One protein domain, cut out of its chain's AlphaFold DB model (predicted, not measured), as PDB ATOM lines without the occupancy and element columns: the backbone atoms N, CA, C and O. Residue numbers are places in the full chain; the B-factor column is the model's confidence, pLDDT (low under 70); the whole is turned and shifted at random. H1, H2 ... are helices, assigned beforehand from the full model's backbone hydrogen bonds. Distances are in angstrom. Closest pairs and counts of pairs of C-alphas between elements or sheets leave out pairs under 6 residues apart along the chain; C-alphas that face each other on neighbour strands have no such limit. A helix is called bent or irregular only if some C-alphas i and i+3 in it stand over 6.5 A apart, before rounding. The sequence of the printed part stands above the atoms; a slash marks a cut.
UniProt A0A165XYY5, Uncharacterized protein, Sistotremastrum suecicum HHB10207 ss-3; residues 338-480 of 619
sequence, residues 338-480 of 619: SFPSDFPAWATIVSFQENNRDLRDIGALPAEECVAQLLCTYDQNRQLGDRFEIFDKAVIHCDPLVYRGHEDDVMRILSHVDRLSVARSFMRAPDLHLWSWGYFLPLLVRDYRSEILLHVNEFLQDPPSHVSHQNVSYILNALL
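Overview. This is residues 338 to 480 of the 619 residues of an uncharacterized protein of Sistotremastrum suecicum HHB10207 ss-3 (UniProt A0A165XYY5). The longest helix, H4, and H3 crossing it steeply make the middle, with H1 and H2 packed together at one end of the domain and a small bundle of H6, H8 and H9 side by side at the other. H5 folds back from H4 as a hairpin and packs on H3, while H7 lies across the end of the bundle where H6 and H8 begin and H9 ends. The printed part has 143 residues with nine named helices, H1 to H9 in order along the chain, and no named strand; the class is all helix. It is compact, with a radius of gyration of the C-alphas of 14.3 A, and spans 38 by 37 by 25 A.

Along the chain. H4, residues 388 to 403, is 22.9 A long, from C-alpha 388 at (46.952, 69.619, 110.521) to C-alpha 403 at (48.987, 91.136, 102.943). It is neither bent nor irregular, but only just: C-alphas 397 and 400 are 6.5 A apart. Before it come H1, residues 343 to 350, H2, residues 359 to 362, and H3, residues 367 to 375, 12.4 A long. After it come H5, residues 407 to 414, H6, residues 419 to 428, 14.2 A long, and H7, residues 440 to 446. H8, residues 449 to 459, and H9, residues 469 to 479, are each 15.1 A long; H9 ends with C-alpha 479 at (41.763, 90.847, 120.282).

Arrangement. H4 touches H3 with residues 390 to 395 alone, at a steep tilt of 66 degrees, opposite ways; their closest C-alphas, Val 371 and Ala 394, are 5.7 A apart. H4 and H5 form a helical hairpin at a shallow tilt of 30 degrees, with the C-alphas of Cys 398 and Val 410 closest at 5.9 A. H3 is the hub, touching five helices, among them H5, whose C-alpha 413 is 5.1 A from that of Glu 368. H1 and H2 touch, closest at the C-alphas of Thr 348 and Arg 360, 4.7 A. H6, H8 and H9 form a bundle, three helices that touch one another: H6 and H9 run opposite ways at 31 degrees, and the helical hairpin of H8 and H9 has a shallow tilt of 26 degrees. H7 touches H9, with the C-alphas of Pro 442 and Ala 478 closest at 5.3 A. Every O i to N i+4 pair is within hydrogen-bond range in H1, H3, H5, H6, H7, H8 and H9, and 10 of 12 are in H4; H2 is too short for such a pair.

Size, cuts and confidence. The C-alphas farthest apart, those of Ser 338 and Gln 461, are 40.2 A apart. The printed part has no cut. The links H3 to H4, of 12 residues, and H6 to H7, of 11, are long. Mean pLDDT of the printed part is 90.5, and residues 433 to 437 are under 70.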
ATOM      1  N   SER A 338      48.022  72.424  93.829       76.12
ATOM      2  CA  SER A 338      47.944  73.836  93.456       76.12
ATOM      3  C   SER A 338      46.854  74.540  94.270       76.12
ATOM      4  O   SER A 338      45.663  74.258  94.138       76.12
ATOM      5  N   PHE A 339      47.253  75.473  95.135       73.56
ATOM      6  CA  PHE A 339      46.320  76.222  95.979       73.56
ATOM      7  C   PHE A 339      45.804  77.488  95.264       73.56
ATOM      8  O   PHE A 339      46.611  78.195  94.656       73.56
ATOM      9  N   PRO A 340      44.498  77.824  95.350       75.31
ATOM     10  CA  PRO A 340      43.450  77.144  96.119       75.31
ATOM     11  C   PRO A 340      42.614  76.110  95.342       75.31
ATOM     12  O   PRO A 340      41.749  75.479  95.946       75.31
ATOM     13  N   SER A 341      42.822  75.929  94.029       82.62
ATOM     14  CA  SER A 341      41.942  75.102  93.177       82.62
ATOM     15  C   SER A 341      41.758  73.672  93.680       82.62
ATOM     16  O   SER A 341      40.695  73.080  93.492       82.62
ATOM     17  N   ASP A 342      42.783  73.130  94.334       88.19
ATOM     18  CA  ASP A 342      42.838  71.718  94.672       88.19
ATOM     19  C   ASP A 342      42.354  71.414  96.104       88.19
ATOM     20  O   ASP A 342      42.276  70.240  96.465       88.19
ATOM     21  N   PHE A 343      41.962  72.415  96.911       91.44
ATOM     22  CA  PHE A 343      41.458  72.187  98.280       91.44
ATOM     23  C   PHE A 343      40.299  71.171  98.355       91.44
ATOM     24  O   PHE A 343      40.399  70.252  99.172       91.44
ATOM     25  N   PRO A 344      39.255  71.219  97.494       93.75
ATOM     26  CA  PRO A 344      38.193  70.209  97.514       93.75
ATOM     27  C   PRO A 344      38.694  68.805  97.148       93.75
ATOM     28  O   PRO A 344      38.207  67.797  97.670       93.75
ATOM     29  N   ALA A 345      39.697  68.719  96.267       92.25
ATOM     30  CA  ALA A 345      40.309  67.451  95.893       92.25
ATOM     31  C   ALA A 345      41.128  66.865  97.053       92.25
ATOM     32  O   ALA A 345      40.986  65.684  97.370       92.25
ATOM     33  N   TRP A 346      41.907  67.700  97.740       90.81
ATOM     34  CA  TRP A 346      42.686  67.294  98.903       90.81
ATOM     35  C   TRP A 346      41.801  66.904 100.090       90.81
ATOM     36  O   TRP A 346      41.998  65.829 100.647       90.81
ATOM     37  N   ALA A 347      40.772  67.693 100.419       93.62
ATOM     38  CA  ALA A 347      39.797  67.357 101.463       93.62
ATOM     39  C   ALA A 347      39.103  66.014 101.174       93.62
ATOM     40  O   ALA A 347      39.013  65.155 102.053       93.62
ATOM     41  N   THR A 348      38.728  65.777  99.910       92.88
ATOM     42  CA  THR A 348      38.222  64.472  99.463       92.88
ATOM     43  C   THR A 348      39.231  63.348  99.730       92.88
ATOM     44  O   THR A 348      38.835  62.294 100.219       92.88
ATOM     45  N   ILE A 349      40.520  63.534  99.433       89.56
ATOM     46  CA  ILE A 349      41.553  62.490  99.580       89.56
ATOM     47  C   ILE A 349      41.908  62.234 101.058       89.56
ATOM     48  O   ILE A 349      42.003  61.078 101.466       89.56
ATOM     49  N   VAL A 350      42.010  63.277 101.888       90.19
ATOM     50  CA  VAL A 350      42.238  63.154 103.344       90.19
ATOM     51  C   VAL A 350      41.037  62.500 104.041       90.19
ATOM     52  O   VAL A 350      41.217  61.816 105.045       90.19
ATOM     53  N   SER A 351      39.824  62.597 103.479       92.31
ATOM     54  CA  SER A 351      38.623  61.960 104.050       92.31
ATOM     55  C   SER A 351      38.655  60.425 104.135       92.31
ATOM     56  O   SER A 351      37.825  59.836 104.828       92.31
ATOM     57  N   PHE A 352      39.613  59.786 103.454       88.38
ATOM     58  CA  PHE A 352      39.861  58.342 103.514       88.38
ATOM     59  C   PHE A 352      40.806  57.925 104.647       88.38
ATOM     60  O   PHE A 352      40.920  56.734 104.929       88.38
ATOM     61  N   GLN A 353      41.467  58.879 105.305       87.69
ATOM     62  CA  GLN A 353      42.255  58.615 106.505       87.69
ATOM     63  C   GLN A 353      41.343  58.388 107.722       87.69
ATOM     64  O   GLN A 353      40.166  58.770 107.737       87.69
ATOM     65  N   GLU A 354      41.892  57.762 108.766       87.69
ATOM     66  CA  GLU A 354      41.150  57.463 109.992       87.69
ATOM     67  C   GLU A 354      40.535  58.740 110.595       87.69
ATOM     68  O   GLU A 354      41.168  59.790 110.628       87.69
ATOM     69  N   ASN A 355      39.287  58.661 111.066       90.88
ATOM     70  CA  ASN A 355      38.565  59.759 111.726       90.88
ATOM     71  C   ASN A 355      38.413  61.069 110.904       90.88
ATOM     72  O   ASN A 355      38.053  62.105 111.465       90.88
ATOM     73  N   ASN A 356      38.593  61.029 109.574       93.06
ATOM     74  CA  ASN A 356      38.480  62.193 108.674       93.06
ATOM     75  C   ASN A 356      37.277  62.194 107.712       93.06
ATOM     76  O   ASN A 356      37.169  63.059 106.844       93.06
ATOM     77  N   ARG A 357      36.334  61.259 107.871       91.19
ATOM     78  CA  ARG A 357      35.212  61.029 106.940       91.19
ATOM     79  C   ARG A 357      34.340  62.262 106.624       91.19
ATOM     80  O   ARG A 357      33.749  62.305 105.551       91.19
ATOM     81  N   ASP A 358      34.269  63.250 107.516       92.88
ATOM     82  CA  ASP A 358      33.568  64.533 107.317       92.88
ATOM     83  C   ASP A 358      34.186  65.410 106.220       92.88
ATOM     84  O   ASP A 358      33.474  66.133 105.524       92.88
ATOM     85  N   LEU A 359      35.499  65.300 105.996       94.56
ATOM     86  CA  LEU A 359      36.193  66.064 104.956       94.56
ATOM     87  C   LEU A 359      35.733  65.681 103.537       94.56
ATOM     88  O   LEU A 359      36.027  66.398 102.585       94.56
ATOM     89  N   ARG A 360      34.985  64.577 103.379       91.50
ATOM     90  CA  ARG A 360      34.402  64.152 102.100       91.50
ATOM     91  C   ARG A 360      33.302  65.095 101.629       91.50
ATOM     92  O   ARG A 360      33.232  65.387 100.437       91.50
ATOM     93  N   ASP A 361      32.458  65.532 102.558       93.06
ATOM     94  CA  ASP A 361      31.327  66.406 102.261       93.06
ATOM     95  C   ASP A 361      31.843  67.834 102.028       93.06
ATOM     96  O   ASP A 361      31.484  68.461 101.036       93.06
ATOM     97  N   ILE A 362      32.818  68.277 102.837       95.31
ATOM     98  CA  ILE A 362      33.594  69.510 102.608       95.31
ATOM     99  C   ILE A 362      34.301  69.474 101.240       95.31
ATOM    100  O   ILE A 362      34.241  70.432 100.474       95.31
ATOM    101  N   GLY A 363      34.910  68.340 100.882       93.31
ATOM    102  CA  GLY A 363      35.580  68.121  99.599       93.31
ATOM    103  C   GLY A 363      34.659  68.044  98.375       93.31
ATOM    104  O   GLY A 363      35.153  67.918  97.252       93.31
ATOM    105  N   ALA A 364      33.337  68.115  98.556       92.69
ATOM    106  CA  ALA A 364      32.365  68.259  97.474       92.69
ATOM    107  C   ALA A 364      31.961  69.727  97.206       92.69
ATOM    108  O   ALA A 364      31.292  69.988  96.207       92.69
ATOM    109  N   LEU A 365      32.361  70.668  98.071       94.56
ATOM    110  CA  LEU A 365      31.989  72.085  97.995       94.56
ATOM    111  C   LEU A 365      32.845  72.865  96.969       94.56
ATOM    112  O   LEU A 365      33.950  72.434  96.620       94.56
ATOM    113  N   PRO A 366      32.376  74.037  96.491       93.50
ATOM    114  CA  PRO A 366      33.200  74.999  95.755       93.50
ATOM    115  C   PRO A 366      34.469  75.381  96.533       93.50
ATOM    116  O   PRO A 366      34.470  75.361  97.758       93.50
ATOM    117  N   ALA A 367      35.547  75.769  95.843       92.19
ATOM    118  CA  ALA A 367      36.860  75.961  96.474       92.19
ATOM    119  C   ALA A 367      36.862  76.950  97.660       92.19
ATOM    120  O   ALA A 367      37.481  76.666  98.680       92.19
ATOM    121  N   GLU A 368      36.146  78.071  97.559       94.19
ATOM    122  CA  GLU A 368      36.075  79.093  98.619       94.19
ATOM    123  C   GLU A 368      35.285  78.605  99.842       94.19
ATOM    124  O   GLU A 368      35.757  78.722 100.971       94.19
ATOM    125  N   GLU A 369      34.133  77.971  99.618       96.25
ATOM    126  CA  GLU A 369      33.312  77.356 100.668       96.25
ATOM    127  C   GLU A 369      34.037  76.164 101.325       96.25
ATOM    128  O   GLU A 369      34.005  76.001 102.542       96.25
ATOM    129  N   CYS A 370      34.778  75.375 100.541       96.56
ATOM    130  CA  CYS A 370      35.652  74.318 101.038       96.56
ATOM    131  C   CYS A 370      36.762  74.880 101.939       96.56
ATOM    132  O   CYS A 370      36.992  74.327 103.010       96.56
ATOM    133  N   VAL A 371      37.442  75.968 101.550       96.19
ATOM    134  CA  VAL A 371      38.445  76.624 102.413       96.19
ATOM    135  C   VAL A 371      37.794  77.142 103.694       96.19
ATOM    136  O   VAL A 371      38.331  76.917 104.775       96.19
ATOM    137  N   ALA A 372      36.619  77.765 103.600       97.06
ATOM    138  CA  ALA A 372      35.883  78.265 104.756       97.06
ATOM    139  C   ALA A 372      35.550  77.146 105.760       97.06
ATOM    140  O   ALA A 372      35.875  77.247 106.942       97.06
ATOM    141  N   GLN A 373      34.989  76.030 105.286       97.75
ATOM    142  CA  GLN A 373      34.680  74.867 106.126       97.75
ATOM    143  C   GLN A 373      35.946  74.165 106.656       97.75
ATOM    144  O   GLN A 373      35.940  73.639 107.770       97.75
ATOM    145  N   LEU A 374      37.062  74.201 105.917       96.81
ATOM    146  CA  LEU A 374      38.363  73.746 106.421       96.81
ATOM    147  C   LEU A 374      38.879  74.634 107.565       96.81
ATOM    148  O   LEU A 374      39.402  74.095 108.536       96.81
ATOM    149  N   LEU A 375      38.664  75.955 107.537       96.19
ATOM    150  CA  LEU A 375      38.982  76.838 108.672       96.19
ATOM    151  C   LEU A 375      38.150  76.509 109.931       96.19
ATOM    152  O   LEU A 375      38.618  76.735 111.044       96.19
ATOM    153  N   CYS A 376      36.970  75.901 109.786       97.00
ATOM    154  CA  CYS A 376      36.142  75.397 110.891       97.00
ATOM    155  C   CYS A 376      36.446  73.939 111.301       97.00
ATOM    156  O   CYS A 376      35.798  73.403 112.199       97.00
ATOM    157  N   THR A 377      37.418  73.262 110.677       95.62
ATOM    158  CA  THR A 377      37.536  71.794 110.759       95.62
ATOM    159  C   THR A 377      37.824  71.221 112.156       95.62
ATOM    160  O   THR A 377      37.474  70.069 112.416       95.62
ATOM    161  N   TYR A 378      38.418  72.007 113.064       95.06
ATOM    162  CA  TYR A 378      38.685  71.617 114.456       95.06
ATOM    163  C   TYR A 378      37.565  72.017 115.435       95.06
ATOM    164  O   TYR A 378      37.628  71.675 116.617       95.06
ATOM    165  N   ASP A 379      36.506  72.692 114.976       93.75
ATOM    166  CA  ASP A 379      35.355  73.081 115.802       93.75
ATOM    167  C   ASP A 379      34.369  71.918 116.033       93.75
ATOM    168  O   ASP A 379      33.185  71.972 115.703       93.75
ATOM    169  N   GLN A 380      34.879  70.800 116.551       90.56
ATOM    170  CA  GLN A 380      34.119  69.561 116.713       90.56
ATOM    171  C   GLN A 380      34.449  68.890 118.053       90.56
ATOM    172  O   GLN A 380      35.603  68.831 118.462       90.56
ATOM    173  N   ASN A 381      33.441  68.358 118.753       86.25
ATOM    174  CA  ASN A 381      33.593  67.732 120.083       86.25
ATOM    175  C   ASN A 381      33.870  66.211 120.024       86.25
ATOM    176  O   ASN A 381      33.576  65.487 120.973       86.25
ATOM    177  N   ARG A 382      34.387  65.705 118.901       89.06
ATOM    178  CA  ARG A 382      34.664  64.276 118.662       89.06
ATOM    179  C   ARG A 382      36.136  64.070 118.318       89.06
ATOM    180  O   ARG A 382      36.811  65.017 117.933       89.06
ATOM    181  N   GLN A 383      36.617  62.832 118.411       88.56
ATOM    182  CA  GLN A 383      37.954  62.484 117.932       88.56
ATOM    183  C   GLN A 383      38.055  62.740 116.420       88.56
ATOM    184  O   GLN A 383      37.200  62.294 115.653       88.56
ATOM    185  N   LEU A 384      39.091  63.476 116.016       92.50
ATOM    186  CA  LEU A 384      39.400  63.811 114.626       92.50
ATOM    187  C   LEU A 384      40.658  63.059 114.179       92.50
ATOM    188  O   LEU A 384      41.495  62.694 115.006       92.50
ATOM    189  N   GLY A 385      40.776  62.824 112.874       91.69
ATOM    190  CA  GLY A 385      42.011  62.341 112.257       91.69
ATOM    191  C   GLY A 385      43.058  63.441 112.128       91.69
ATOM    192  O   GLY A 385      42.795  64.605 112.451       91.69
ATOM    193  N   ASP A 386      44.235  63.091 111.606       90.19
ATOM    194  CA  ASP A 386      45.212  64.115 111.243       90.19
ATOM    195  C   ASP A 386      44.670  64.961 110.086       90.19
ATOM    196  O   ASP A 386      44.307  64.464 109.023       90.19
ATOM    197  N   ARG A 387      44.568  66.259 110.333       91.75
ATOM    198  CA  ARG A 387      44.132  67.279 109.379       91.75
ATOM    199  C   ARG A 387      44.937  68.569 109.557       91.75
ATOM    200  O   ARG A 387      44.503  69.631 109.113       91.75
ATOM    201  N   PHE A 388      46.107  68.473 110.198       91.25
ATOM    202  CA  PHE A 388      46.952  69.619 110.521       91.25
ATOM    203  C   PHE A 388      47.381  70.359 109.255       91.25
ATOM    204  O   PHE A 388      47.203  71.568 109.162       91.25
ATOM    205  N   GLU A 389      47.881  69.635 108.252       88.38
ATOM    206  CA  GLU A 389      48.415  70.246 107.033       88.38
ATOM    207  C   GLU A 389      47.338  70.934 106.192       88.38
ATOM    208  O   GLU A 389      47.559  72.034 105.687       88.38
ATOM    209  N   ILE A 390      46.158  70.321 106.050       91.50
ATOM    210  CA  ILE A 390      45.066  70.905 105.261       91.50
ATOM    211  C   ILE A 390      44.461  72.140 105.947       91.50
ATOM    212  O   ILE A 390      44.093  73.098 105.266       91.50
ATOM    213  N   PHE A 391      44.458  72.170 107.283       93.44
ATOM    214  CA  PHE A 391      44.118  73.357 108.068       93.44
ATOM    215  C   PHE A 391      45.193  74.454 107.969       93.44
ATOM    216  O   PHE A 391      44.876  75.592 107.624       93.44
ATOM    217  N   ASP A 392      46.469  74.114 108.187       90.19
ATOM    218  CA  ASP A 392      47.620  75.017 108.036       90.19
ATOM    219  C   ASP A 392      47.615  75.699 106.662       90.19
ATOM    220  O   ASP A 392      47.732  76.921 106.567       90.19
ATOM    221  N   LYS A 393      47.383  74.937 105.587       89.31
ATOM    222  CA  LYS A 393      47.298  75.489 104.232       89.31
ATOM    223  C   LYS A 393      46.055  76.346 104.006       89.31
ATOM    224  O   LYS A 393      46.174  77.338 103.292       89.31
ATOM    225  N   ALA A 394      44.906  76.043 104.616       92.62
ATOM    226  CA  ALA A 394      43.729  76.916 104.543       92.62
ATOM    227  C   ALA A 394      44.006  78.296 105.177       92.62
ATOM    228  O   ALA A 394      43.659  79.324 104.591       92.62
ATOM    229  N   VAL A 395      44.720  78.344 106.310       90.31
ATOM    230  CA  VAL A 395      45.141  79.611 106.941       90.31
ATOM    231  C   VAL A 395      46.247  80.310 106.130       90.31
ATOM    232  O   VAL A 395      46.141  81.506 105.852       90.31
ATOM    233  N   ILE A 396      47.266  79.571 105.661       88.56
ATOM    234  CA  ILE A 396      48.330  80.081 104.766       88.56
ATOM    235  C   ILE A 396      47.775  80.582 103.425       88.56
ATOM    236  O   ILE A 396      48.404  81.428 102.797       88.56
ATOM    237  N   HIS A 397      46.617  80.108 102.960       90.62
ATOM    238  CA  HIS A 397      45.981  80.668 101.768       90.62
ATOM    239  C   HIS A 397      45.423  82.076 102.030       90.62
ATOM    240  O   HIS A 397      45.552  82.950 101.172       90.62
ATOM    241  N   CYS A 398      44.849  82.307 103.213       91.50
ATOM    242  CA  CYS A 398      44.177  83.559 103.545       91.50
ATOM    243  C   CYS A 398      45.158  84.705 103.847       91.50
ATOM    244  O   CYS A 398      44.964  85.814 103.357       91.50
ATOM    245  N   ASP A 399      46.225  84.470 104.619       89.88
ATOM    246  CA  ASP A 399      47.112  85.560 105.066       89.88
ATOM    247  C   ASP A 399      47.797  86.352 103.920       89.88
ATOM    248  O   ASP A 399      47.702  87.586 103.910       89.88
ATOM    249  N   PRO A 400      48.376  85.715 102.877       88.94
ATOM    250  CA  PRO A 400      48.989  86.421 101.753       88.94
ATOM    251  C   PRO A 400      47.993  87.184 100.874       88.94
ATOM    252  O   PRO A 400      48.419  88.056 100.116       88.94
ATOM    253  N   LEU A 401      46.692  86.867 100.942       91.12
ATOM    254  CA  LEU A 401      45.646  87.671 100.305       91.12
ATOM    255  C   LEU A 401      45.475  88.989 101.068       91.12
ATOM    256  O   LEU A 401      45.593  90.049 100.454       91.12
ATOM    257  N   VAL A 402      45.335  88.938 102.401       91.94
ATOM    258  CA  VAL A 402      45.272  90.139 103.258       91.94
ATOM    259  C   VAL A 402      46.521  91.006 103.078       91.94
ATOM    260  O   VAL A 402      46.405  92.197 102.798       91.94
ATOM    261  N   TYR A 403      47.720  90.413 103.130       89.56
ATOM    262  CA  TYR A 403      48.987  91.136 102.943       89.56
ATOM    263  C   TYR A 403      49.095  91.863 101.588       89.56
ATOM    264  O   TYR A 403      49.747  92.903 101.485       89.56
ATOM    265  N   ARG A 404      48.452  91.339 100.538       92.06
ATOM    266  CA  ARG A 404      48.421  91.944  99.193       92.06
ATOM    267  C   ARG A 404      47.264  92.927  98.983       92.06
ATOM    268  O   ARG A 404      47.160  93.492  97.898       92.06
ATOM    269  N   GLY A 405      46.415  93.142  99.989       91.12
ATOM    270  CA  GLY A 405      45.229  94.000  99.899       91.12
ATOM    271  C   GLY A 405      43.993  93.324  99.295       91.12
ATOM    272  O   GLY A 405      43.012  94.004  99.014       91.12
ATOM    273  N   HIS A 406      44.004  92.001  99.118       94.06
ATOM    274  CA  HIS A 406      42.851  91.208  98.671       94.06
ATOM    275  C   HIS A 406      41.967  90.791  99.862       94.06
ATOM    276  O   HIS A 406      41.637  89.617 100.029       94.06
ATOM    277  N   GLU A 407      41.604  91.747 100.730       94.19
ATOM    278  CA  GLU A 407      40.733  91.468 101.883       94.19
ATOM    279  C   GLU A 407      39.356  90.950 101.450       94.19
ATOM    280  O   GLU A 407      38.835  90.030 102.077       94.19
ATOM    281  N   ASP A 408      38.798  91.485 100.359       94.94
ATOM    282  CA  ASP A 408      37.476  91.108  99.841       94.94
ATOM    283  C   ASP A 408      37.373  89.608  99.509       94.94
ATOM    284  O   ASP A 408      36.324  88.999  99.719       94.94
ATOM    285  N   ASP A 409      38.463  88.980  99.054       94.19
ATOM    286  CA  ASP A 409      38.506  87.541  98.773       94.19
ATOM    287  C   ASP A 409      38.475  86.706 100.062       94.19
ATOM    288  O   ASP A 409      37.770  85.699 100.139       94.19
ATOM    289  N   VAL A 410      39.171  87.153 101.111       94.25
ATOM    290  CA  VAL A 410      39.142  86.497 102.431       94.25
ATOM    291  C   VAL A 410      37.792  86.716 103.115       94.25
ATOM    292  O   VAL A 410      37.249  85.792 103.713       94.25
ATOM    293  N   MET A 411      37.203  87.905 102.980       94.62
ATOM    294  CA  MET A 411      35.855  88.215 103.467       94.62
ATOM    295  C   MET A 411      34.785  87.385 102.746       94.62
ATOM    296  O   MET A 411      33.834  86.931 103.379       94.62
ATOM    297  N   ARG A 412      34.965  87.125 101.444       95.69
ATOM    298  CA  ARG A 412      34.114  86.234 100.644       95.69
ATOM    299  C   ARG A 412      34.212  84.782 101.117       95.69
ATOM    300  O   ARG A 412      33.170  84.189 101.377       95.69
ATOM    301  N   ILE A 413      35.419  84.256 101.352       95.88
ATOM    302  CA  ILE A 413      35.627  82.937 101.988       95.88
ATOM    303  C   ILE A 413      34.931  82.891 103.361       95.88
ATOM    304  O   ILE A 413      34.091  82.027 103.603       95.88
ATOM    305  N   LEU A 414      35.208  83.858 104.242       95.56
ATOM    306  CA  LEU A 414      34.627  83.916 105.589       95.56
ATOM    307  C   LEU A 414      33.097  84.095 105.600       95.56
ATOM    308  O   LEU A 414      32.476  83.777 106.605       95.56
ATOM    309  N   SER A 415      32.469  84.548 104.507       96.25
ATOM    310  CA  SER A 415      31.002  84.672 104.412       96.25
ATOM    311  C   SER A 415      30.256  83.329 104.416       96.25
ATOM    312  O   SER A 415      29.054  83.297 104.675       96.25
ATOM    313  N   HIS A 416      30.963  82.218 104.179       96.94
ATOM    314  CA  HIS A 416      30.403  80.864 104.178       96.94
ATOM    315  C   HIS A 416      30.372  80.192 105.565       96.94
ATOM    316  O   HIS A 416      29.839  79.087 105.686       96.94
ATOM    317  N   VAL A 417      30.951  80.809 106.605       96.62
ATOM    318  CA  VAL A 417      31.084  80.220 107.950       96.62
ATOM    319  C   VAL A 417      30.885  81.240 109.070       96.62
ATOM    320  O   VAL A 417      31.021  82.445 108.887       96.62
ATOM    321  N   ASP A 418      30.589  80.744 110.268       95.12
ATOM    322  CA  ASP A 418      30.599  81.556 111.483       95.12
ATOM    323  C   ASP A 418      32.044  81.872 111.926       95.12
ATOM    324  O   ASP A 418      32.879  80.977 112.084       95.12
ATOM    325  N   ARG A 419      32.340  83.153 112.190       94.12
ATOM    326  CA  ARG A 419      33.655  83.586 112.691       94.12
ATOM    327  C   ARG A 419      33.953  83.056 114.100       94.12
ATOM    328  O   ARG A 419      35.127  82.838 114.405       94.12
ATOM    329  N   LEU A 420      32.943  82.812 114.944       95.56
ATOM    330  CA  LEU A 420      33.149  82.220 116.276       95.56
ATOM    331  C   LEU A 420      33.570  80.745 116.156       95.56
ATOM    332  O   LEU A 420      34.452  80.296 116.888       95.56
ATOM    333  N   SER A 421      33.014  80.013 115.187       95.94
ATOM    334  CA  SER A 421      33.454  78.670 114.793       95.94
ATOM    335  C   SER A 421      34.898  78.655 114.273       95.94
ATOM    336  O   SER A 421      35.702  77.854 114.752       95.94
ATOM    337  N   VAL A 422      35.288  79.591 113.392       96.00
ATOM    338  CA  VAL A 422      36.695  79.738 112.953       96.00
ATOM    339  C   VAL A 422      37.623  80.005 114.147       96.00
ATOM    340  O   VAL A 422      38.670  79.369 114.268       96.00
ATOM    341  N   ALA A 423      37.232  80.883 115.076       94.62
ATOM    342  CA  ALA A 423      37.992  81.149 116.299       94.62
ATOM    343  C   ALA A 423      38.115  79.905 117.205       94.62
ATOM    344  O   ALA A 423      39.201  79.613 117.712       94.62
ATOM    345  N   ARG A 424      37.030  79.137 117.387       94.88
ATOM    346  CA  ARG A 424      37.018  77.915 118.214       94.88
ATOM    347  C   ARG A 424      37.852  76.794 117.588       94.88
ATOM    348  O   ARG A 424      38.621  76.150 118.294       94.88
ATOM    349  N   SER A 425      37.761  76.626 116.269       95.31
ATOM    350  CA  SER A 425      38.613  75.744 115.464       95.31
ATOM    351  C   SER A 425      40.094  76.109 115.625       95.31
ATOM    352  O   SER A 425      40.905  75.262 115.987       95.31
ATOM    353  N   PHE A 426      40.445  77.390 115.484       93.50
ATOM    354  CA  PHE A 426      41.818  77.880 115.641       93.50
ATOM    355  C   PHE A 426      42.414  77.592 117.031       93.50
ATOM    356  O   PHE A 426      43.562  77.161 117.137       93.50
ATOM    357  N   MET A 427      41.633  77.760 118.105       93.31
ATOM    358  CA  MET A 427      42.066  77.430 119.474       93.31
ATOM    359  C   MET A 427      42.178  75.919 119.753       93.31
ATOM    360  O   MET A 427      42.827  75.535 120.725       93.31
ATOM    361  N   ARG A 428      41.559  75.066 118.927       93.69
ATOM    362  CA  ARG A 428      41.565  73.591 119.037       93.69
ATOM    363  C   ARG A 428      42.523  72.892 118.073       93.69
ATOM    364  O   ARG A 428      42.816  71.713 118.253       93.69
ATOM    365  N   ALA A 429      42.980  73.592 117.040       92.69
ATOM    366  CA  ALA A 429      44.013  73.100 116.144       92.69
ATOM    367  C   ALA A 429      45.348  72.907 116.898       92.69
ATOM    368  O   ALA A 429      45.590  73.614 117.881       92.69
ATOM    369  N   PRO A 430      46.239  72.003 116.443       90.62
ATOM    370  CA  PRO A 430      47.584  71.857 117.002       90.62
ATOM    371  C   PRO A 430      48.429  73.142 116.910       90.62
ATOM    372  O   PRO A 430      48.029  74.140 116.310       90.62
ATOM    373  N   ASP A 431      49.629  73.117 117.485       85.25
ATOM    374  CA  ASP A 431      50.542  74.263 117.511       85.25
ATOM    375  C   ASP A 431      51.131  74.565 116.116       85.25
ATOM    376  O   ASP A 431      52.005  73.855 115.615       85.25
ATOM    377  N   LEU A 432      50.659  75.638 115.474       72.94
ATOM    378  CA  LEU A 432      51.031  75.967 114.087       72.94
ATOM    379  C   LEU A 432      52.290  76.862 114.040       72.94
ATOM    380  O   LEU A 432      52.758  77.361 115.064       72.94
ATOM    381  N   HIS A 433      52.900  77.040 112.865       65.75
ATOM    382  CA  HIS A 433      54.199  77.724 112.723       65.75
ATOM    383  C   HIS A 433      54.036  79.189 112.265       65.75
ATOM    384  O   HIS A 433      54.326  79.556 111.129       65.75
ATOM    385  N   LEU A 434      53.568  80.039 113.187       55.75
ATOM    386  CA  LEU A 434      52.964  81.359 112.928       55.75
ATOM    387  C   LEU A 434      53.876  82.519 112.463       55.75
ATOM    388  O   LEU A 434      53.477  83.680 112.545       55.75
ATOM    389  N   TRP A 435      55.063  82.266 111.905       55.81
ATOM    390  CA  TRP A 435      55.865  83.336 111.272       55.81
ATOM    391  C   TRP A 435      55.226  83.917 109.994       55.81
ATOM    392  O   TRP A 435      55.729  84.894 109.442       55.81
ATOM    393  N   SER A 436      54.130  83.323 109.522       53.41
ATOM    394  CA  SER A 436      53.470  83.606 108.247       53.41
ATOM    395  C   SER A 436      52.052  84.185 108.362       53.41
ATOM    396  O   SER A 436      51.443  84.388 107.321       53.41
ATOM    397  N   TRP A 437      51.504  84.422 109.567       66.50
ATOM    398  CA  TRP A 437      50.068  84.733 109.781       66.50
ATOM    399  C   TRP A 437      49.795  86.087 110.465       66.50
ATOM    400  O   TRP A 437      48.928  86.207 111.337       66.50
ATOM    401  N   GLY A 438      50.576  87.112 110.124       75.88
ATOM    402  CA  GLY A 438      50.510  88.424 110.779       75.88
ATOM    403  C   GLY A 438      49.249  89.248 110.482       75.88
ATOM    404  O   GLY A 438      48.985  90.211 111.201       75.88
ATOM    405  N   TYR A 439      48.480  88.894 109.450       88.38
ATOM    406  CA  TYR A 439      47.426  89.724 108.863       88.38
ATOM    407  C   TYR A 439      46.039  89.058 108.903       88.38
ATOM    408  O   TYR A 439      45.041  89.751 109.112       88.38
ATOM    409  N   PHE A 440      45.954  87.726 108.795       91.25
ATOM    410  CA  PHE A 440      44.677  87.000 108.843       91.25
ATOM    411  C   PHE A 440      43.943  87.146 110.186       91.25
ATOM    412  O   PHE A 440      42.757  87.473 110.201       91.25
ATOM    413  N   LEU A 441      44.629  86.953 111.322       91.44
ATOM    414  CA  LEU A 441      43.991  87.060 112.643       91.44
ATOM    415  C   LEU A 441      43.458  88.477 112.945       91.44
ATOM    416  O   LEU A 441      42.314  88.575 113.392       91.44
ATOM    417  N   PRO A 442      44.201  89.576 112.680       91.69
ATOM    418  CA  PRO A 442      43.649  90.928 112.760       91.69
ATOM    419  C   PRO A 442      42.399  91.152 111.900       91.69
ATOM    420  O   PRO A 442      41.468  91.794 112.380       91.69
ATOM    421  N   LEU A 443      42.347  90.618 110.672       92.44
ATOM    422  CA  LEU A 443      41.168  90.740 109.804       92.44
ATOM    423  C   LEU A 443      39.967  89.960 110.361       92.44
ATOM    424  O   LEU A 443      38.865  90.503 110.434       92.44
ATOM    425  N   LEU A 444      40.183  88.718 110.813       92.50
ATOM    426  CA  LEU A 444      39.142  87.869 111.400       92.50
ATOM    427  C   LEU A 444      38.422  88.576 112.561       92.50
ATOM    428  O   LEU A 444      37.191  88.560 112.614       92.50
ATOM    429  N   VAL A 445      39.177  89.230 113.454       92.44
ATOM    430  CA  VAL A 445      38.623  89.891 114.649       92.44
ATOM    431  C   VAL A 445      38.181  91.341 114.439       92.44
ATOM    432  O   VAL A 445      37.530  91.884 115.328       92.44
ATOM    433  N   ARG A 446      38.522  91.986 113.312       89.19
ATOM    434  CA  ARG A 446      38.371  93.445 113.126       89.19
ATOM    435  C   ARG A 446      36.963  93.952 113.428       89.19
ATOM    436  O   ARG A 446      36.809  94.914 114.175       89.19
ATOM    437  N   ASP A 447      35.969  93.291 112.844       87.12
ATOM    438  CA  ASP A 447      34.575  93.749 112.825       87.12
ATOM    439  C   ASP A 447      33.687  93.009 113.855       87.12
ATOM    440  O   ASP A 447      32.516  93.333 113.989       87.12
ATOM    441  N   TYR A 448      34.251  92.023 114.572       91.19
ATOM    442  CA  TYR A 448      33.566  91.103 115.508       91.19
ATOM    443  C   TYR A 448      34.338  90.975 116.837       91.19
ATOM    444  O   TYR A 448      34.444  89.904 117.444       91.19
ATOM    445  N   ARG A 449      35.008  92.061 117.240       91.75
ATOM    446  CA  ARG A 449      36.029  92.041 118.295       91.75
ATOM    447  C   ARG A 449      35.454  91.672 119.659       91.75
ATOM    448  O   ARG A 449      36.083  90.913 120.389       91.75
ATOM    449  N   SER A 450      34.286  92.215 119.993       91.56
ATOM    450  CA  SER A 450      33.636  92.026 121.293       91.56
ATOM    451  C   SER A 450      33.024  90.632 121.406       91.56
ATOM    452  O   SER A 450      33.157  89.978 122.434       91.56
ATOM    453  N   GLU A 451      32.416  90.158 120.321       94.56
ATOM    454  CA  GLU A 451      31.775  88.854 120.192       94.56
ATOM    455  C   GLU A 451      32.809  87.728 120.276       94.56
ATOM    456  O   GLU A 451      32.643  86.788 121.051       94.56
ATOM    457  N   ILE A 452      33.919  87.841 119.535       94.56
ATOM    458  CA  ILE A 452      35.007  86.856 119.591       94.56
ATOM    459  C   ILE A 452      35.722  86.919 120.951       94.56
ATOM    460  O   ILE A 452      36.093  85.875 121.476       94.56
ATOM    461  N   LEU A 453      35.889  88.099 121.559       95.19
ATOM    462  CA  LEU A 453      36.478  88.231 122.899       95.19
ATOM    463  C   LEU A 453      35.624  87.558 123.986       95.19
ATOM    464  O   LEU A 453      36.168  86.802 124.790       95.19
ATOM    465  N   LEU A 454      34.309  87.803 123.991       94.62
ATOM    466  CA  LEU A 454      33.352  87.115 124.864       94.62
ATOM    467  C   LEU A 454      33.425  85.601 124.659       94.62
ATOM    468  O   LEU A 454      33.645  84.859 125.613       94.62
ATOM    469  N   HIS A 455      33.351  85.157 123.404       94.62
ATOM    470  CA  HIS A 455      33.382  83.739 123.053       94.62
ATOM    471  C   HIS A 455      34.702  83.047 123.440       94.62
ATOM    472  O   HIS A 455      34.700  81.893 123.863       94.62
ATOM    473  N   VAL A 456      35.843  83.741 123.354       95.44
ATOM    474  CA  VAL A 456      37.141  83.242 123.854       95.44
ATOM    475  C   VAL A 456      37.156  83.164 125.385       95.44
ATOM    476  O   VAL A 456      37.725  82.221 125.930       95.44
ATOM    477  N   ASN A 457      36.522  84.104 126.089       95.12
ATOM    478  CA  ASN A 457      36.434  84.079 127.550       95.12
ATOM    479  C   ASN A 457      35.549  82.926 128.056       95.12
ATOM    480  O   ASN A 457      35.977  82.168 128.924       95.12
ATOM    481  N   GLU A 458      34.371  82.733 127.453       94.31
ATOM    482  CA  GLU A 458      33.488  81.582 127.701       94.31
ATOM    483  C   GLU A 458      34.203  80.252 127.408       94.31
ATOM    484  O   GLU A 458      34.185  79.327 128.219       94.31
ATOM    485  N   PHE A 459      34.908  80.165 126.275       93.06
ATOM    486  CA  PHE A 459      35.657  78.972 125.875       93.06
ATOM    487  C   PHE A 459      36.800  78.600 126.836       93.06
ATOM    488  O   PHE A 459      37.169  77.429 126.924       93.06
ATOM    489  N   LEU A 460      37.365  79.576 127.549       94.00
ATOM    490  CA  LEU A 460      38.421  79.364 128.543       94.00
ATOM    491  C   LEU A 460      37.883  79.117 129.961       94.00
ATOM    492  O   LEU A 460      38.682  78.843 130.855       94.00
ATOM    493  N   GLN A 461      36.565  79.180 130.177       92.56
ATOM    494  CA  GLN A 461      35.941  78.871 131.468       92.56
ATOM    495  C   GLN A 461      35.882  77.355 131.739       92.56
ATOM    496  O   GLN A 461      36.103  76.931 132.871       92.56
ATOM    497  N   ASP A 462      35.634  76.548 130.702       89.69
ATOM    498  CA  ASP A 462      35.728  75.076 130.722       89.69
ATOM    499  C   ASP A 462      36.405  74.577 129.422       89.69
ATOM    500  O   ASP A 462      35.738  74.138 128.477       89.69
ATOM    501  N   PRO A 463      37.739  74.741 129.296       87.06
ATOM    502  CA  PRO A 463      38.449  74.483 128.051       87.06
ATOM    503  C   PRO A 463      38.582  72.973 127.778       87.06
ATOM    504  O   PRO A 463      39.009  72.216 128.655       87.06
ATOM    505  N   PRO A 464      38.302  72.497 126.548       84.44
ATOM    506  CA  PRO A 464      38.446  71.084 126.218       84.44
ATOM    507  C   PRO A 464      39.912  70.625 126.278       84.44
ATOM    508  O   PRO A 464      40.845  71.392 126.055       84.44
ATOM    509  N   SER A 465      40.127  69.324 126.482       82.19
ATOM    510  CA  SER A 465      41.448  68.698 126.696       82.19
ATOM    511  C   SER A 465      42.469  68.817 125.548       82.19
ATOM    512  O   SER A 465      43.582  68.310 125.672       82.19
ATOM    513  N   HIS A 466      42.102  69.453 124.435       82.50
ATOM    514  CA  HIS A 466      42.901  69.614 123.217       82.50
ATOM    515  C   HIS A 466      43.060  71.090 122.794       82.50
ATOM    516  O   HIS A 466      43.269  71.380 121.619       82.50
ATOM    517  N   VAL A 467      42.942  72.042 123.728       90.38
ATOM    518  CA  VAL A 467      43.224  73.461 123.453       90.38
ATOM    519  C   VAL A 467      44.717  73.697 123.221       90.38
ATOM    520  O   VAL A 467      45.549  73.389 124.072       90.38
ATOM    521  N   SER A 468      45.055  74.343 122.104       91.56
ATOM    522  CA  SER A 468      46.374  74.941 121.913       91.56
ATOM    523  C   SER A 468      46.438  76.285 122.641       91.56
ATOM    524  O   SER A 468      45.990  77.323 122.145       91.56
ATOM    525  N   HIS A 469      47.071  76.294 123.816       90.94
ATOM    526  CA  HIS A 469      47.415  77.532 124.528       90.94
ATOM    527  C   HIS A 469      48.324  78.448 123.679       90.94
ATOM    528  O   HIS A 469      48.312  79.676 123.837       90.94
ATOM    529  N   GLN A 470      49.071  77.866 122.731       90.00
ATOM    530  CA  GLN A 470      49.847  78.597 121.735       90.00
ATOM    531  C   GLN A 470      48.927  79.445 120.834       90.00
ATOM    532  O   GLN A 470      49.154  80.649 120.677       90.00
ATOM    533  N   ASN A 471      47.871  78.847 120.284       91.25
ATOM    534  CA  ASN A 471      46.931  79.515 119.385       91.25
ATOM    535  C   ASN A 471      46.004  80.478 120.153       91.25
ATOM    536  O   ASN A 471      45.792  81.604 119.699       91.25
ATOM    537  N   VAL A 472      45.563  80.114 121.369       93.25
ATOM    538  CA  VAL A 472      44.859  81.023 122.305       93.25
ATOM    539  C   VAL A 472      45.658  82.314 122.526       93.25
ATOM    540  O   VAL A 472      45.118  83.412 122.400       93.25
ATOM    541  N   SER A 473      46.969  82.207 122.764       92.19
ATOM    542  CA  SER A 473      47.835  83.380 122.943       92.19
ATOM    543  C   SER A 473      47.853  84.308 121.719       92.19
ATOM    544  O   SER A 473      47.976  85.522 121.871       92.19
ATOM    545  N   TYR A 474      47.722  83.776 120.498       91.12
ATOM    546  CA  TYR A 474      47.728  84.598 119.285       91.12
ATOM    547  C   TYR A 474      46.378  85.233 118.958       91.12
ATOM    548  O   TYR A 474      46.361  86.398 118.557       91.12
ATOM    549  N   ILE A 475      45.254  84.541 119.178       92.62
ATOM    550  CA  ILE A 475      43.940  85.179 119.017       92.62
ATOM    551  C   ILE A 475      43.737  86.269 120.082       92.62
ATOM    552  O   ILE A 475      43.325  87.377 119.743       92.62
ATOM    553  N   LEU A 476      44.180  86.046 121.328       94.12
ATOM    554  CA  LEU A 476      44.229  87.088 122.363       94.12
ATOM    555  C   LEU A 476      45.135  88.268 121.974       94.12
ATOM    556  O   LEU A 476      44.784  89.410 122.249       94.12
ATOM    557  N   ASN A 477      46.257  88.036 121.285       92.00
ATOM    558  CA  ASN A 477      47.111  89.115 120.773       92.00
ATOM    559  C   ASN A 477      46.474  89.927 119.628       92.00
ATOM    560  O   ASN A 477      46.877  91.069 119.405       92.00
ATOM    561  N   ALA A 478      45.506  89.373 118.893       91.38
ATOM    562  CA  ALA A 478      44.720  90.120 117.911       91.38
ATOM    563  C   ALA A 478      43.578  90.905 118.588       91.38
ATOM    564  O   ALA A 478      43.371  92.086 118.295       91.38
ATOM    565  N   LEU A 479      42.879  90.266 119.533       93.00
ATOM    566  CA  LEU A 479      41.763  90.847 120.282       93.00
ATOM    567  C   LEU A 479      42.209  91.995 121.196       93.00
ATOM    568  O   LEU A 479      41.662  93.091 121.108       93.00
ATOM    569  N   LEU A 480      43.218  91.776 122.038       91.81
ATOM    570  CA  LEU A 480      43.622  92.709 123.090       91.81
ATOM    571  C   LEU A 480      44.567  93.794 122.554       91.81
ATOM    572  O   LEU A 480      45.632  93.502 122.008       91.81
TER     573      LEU A 480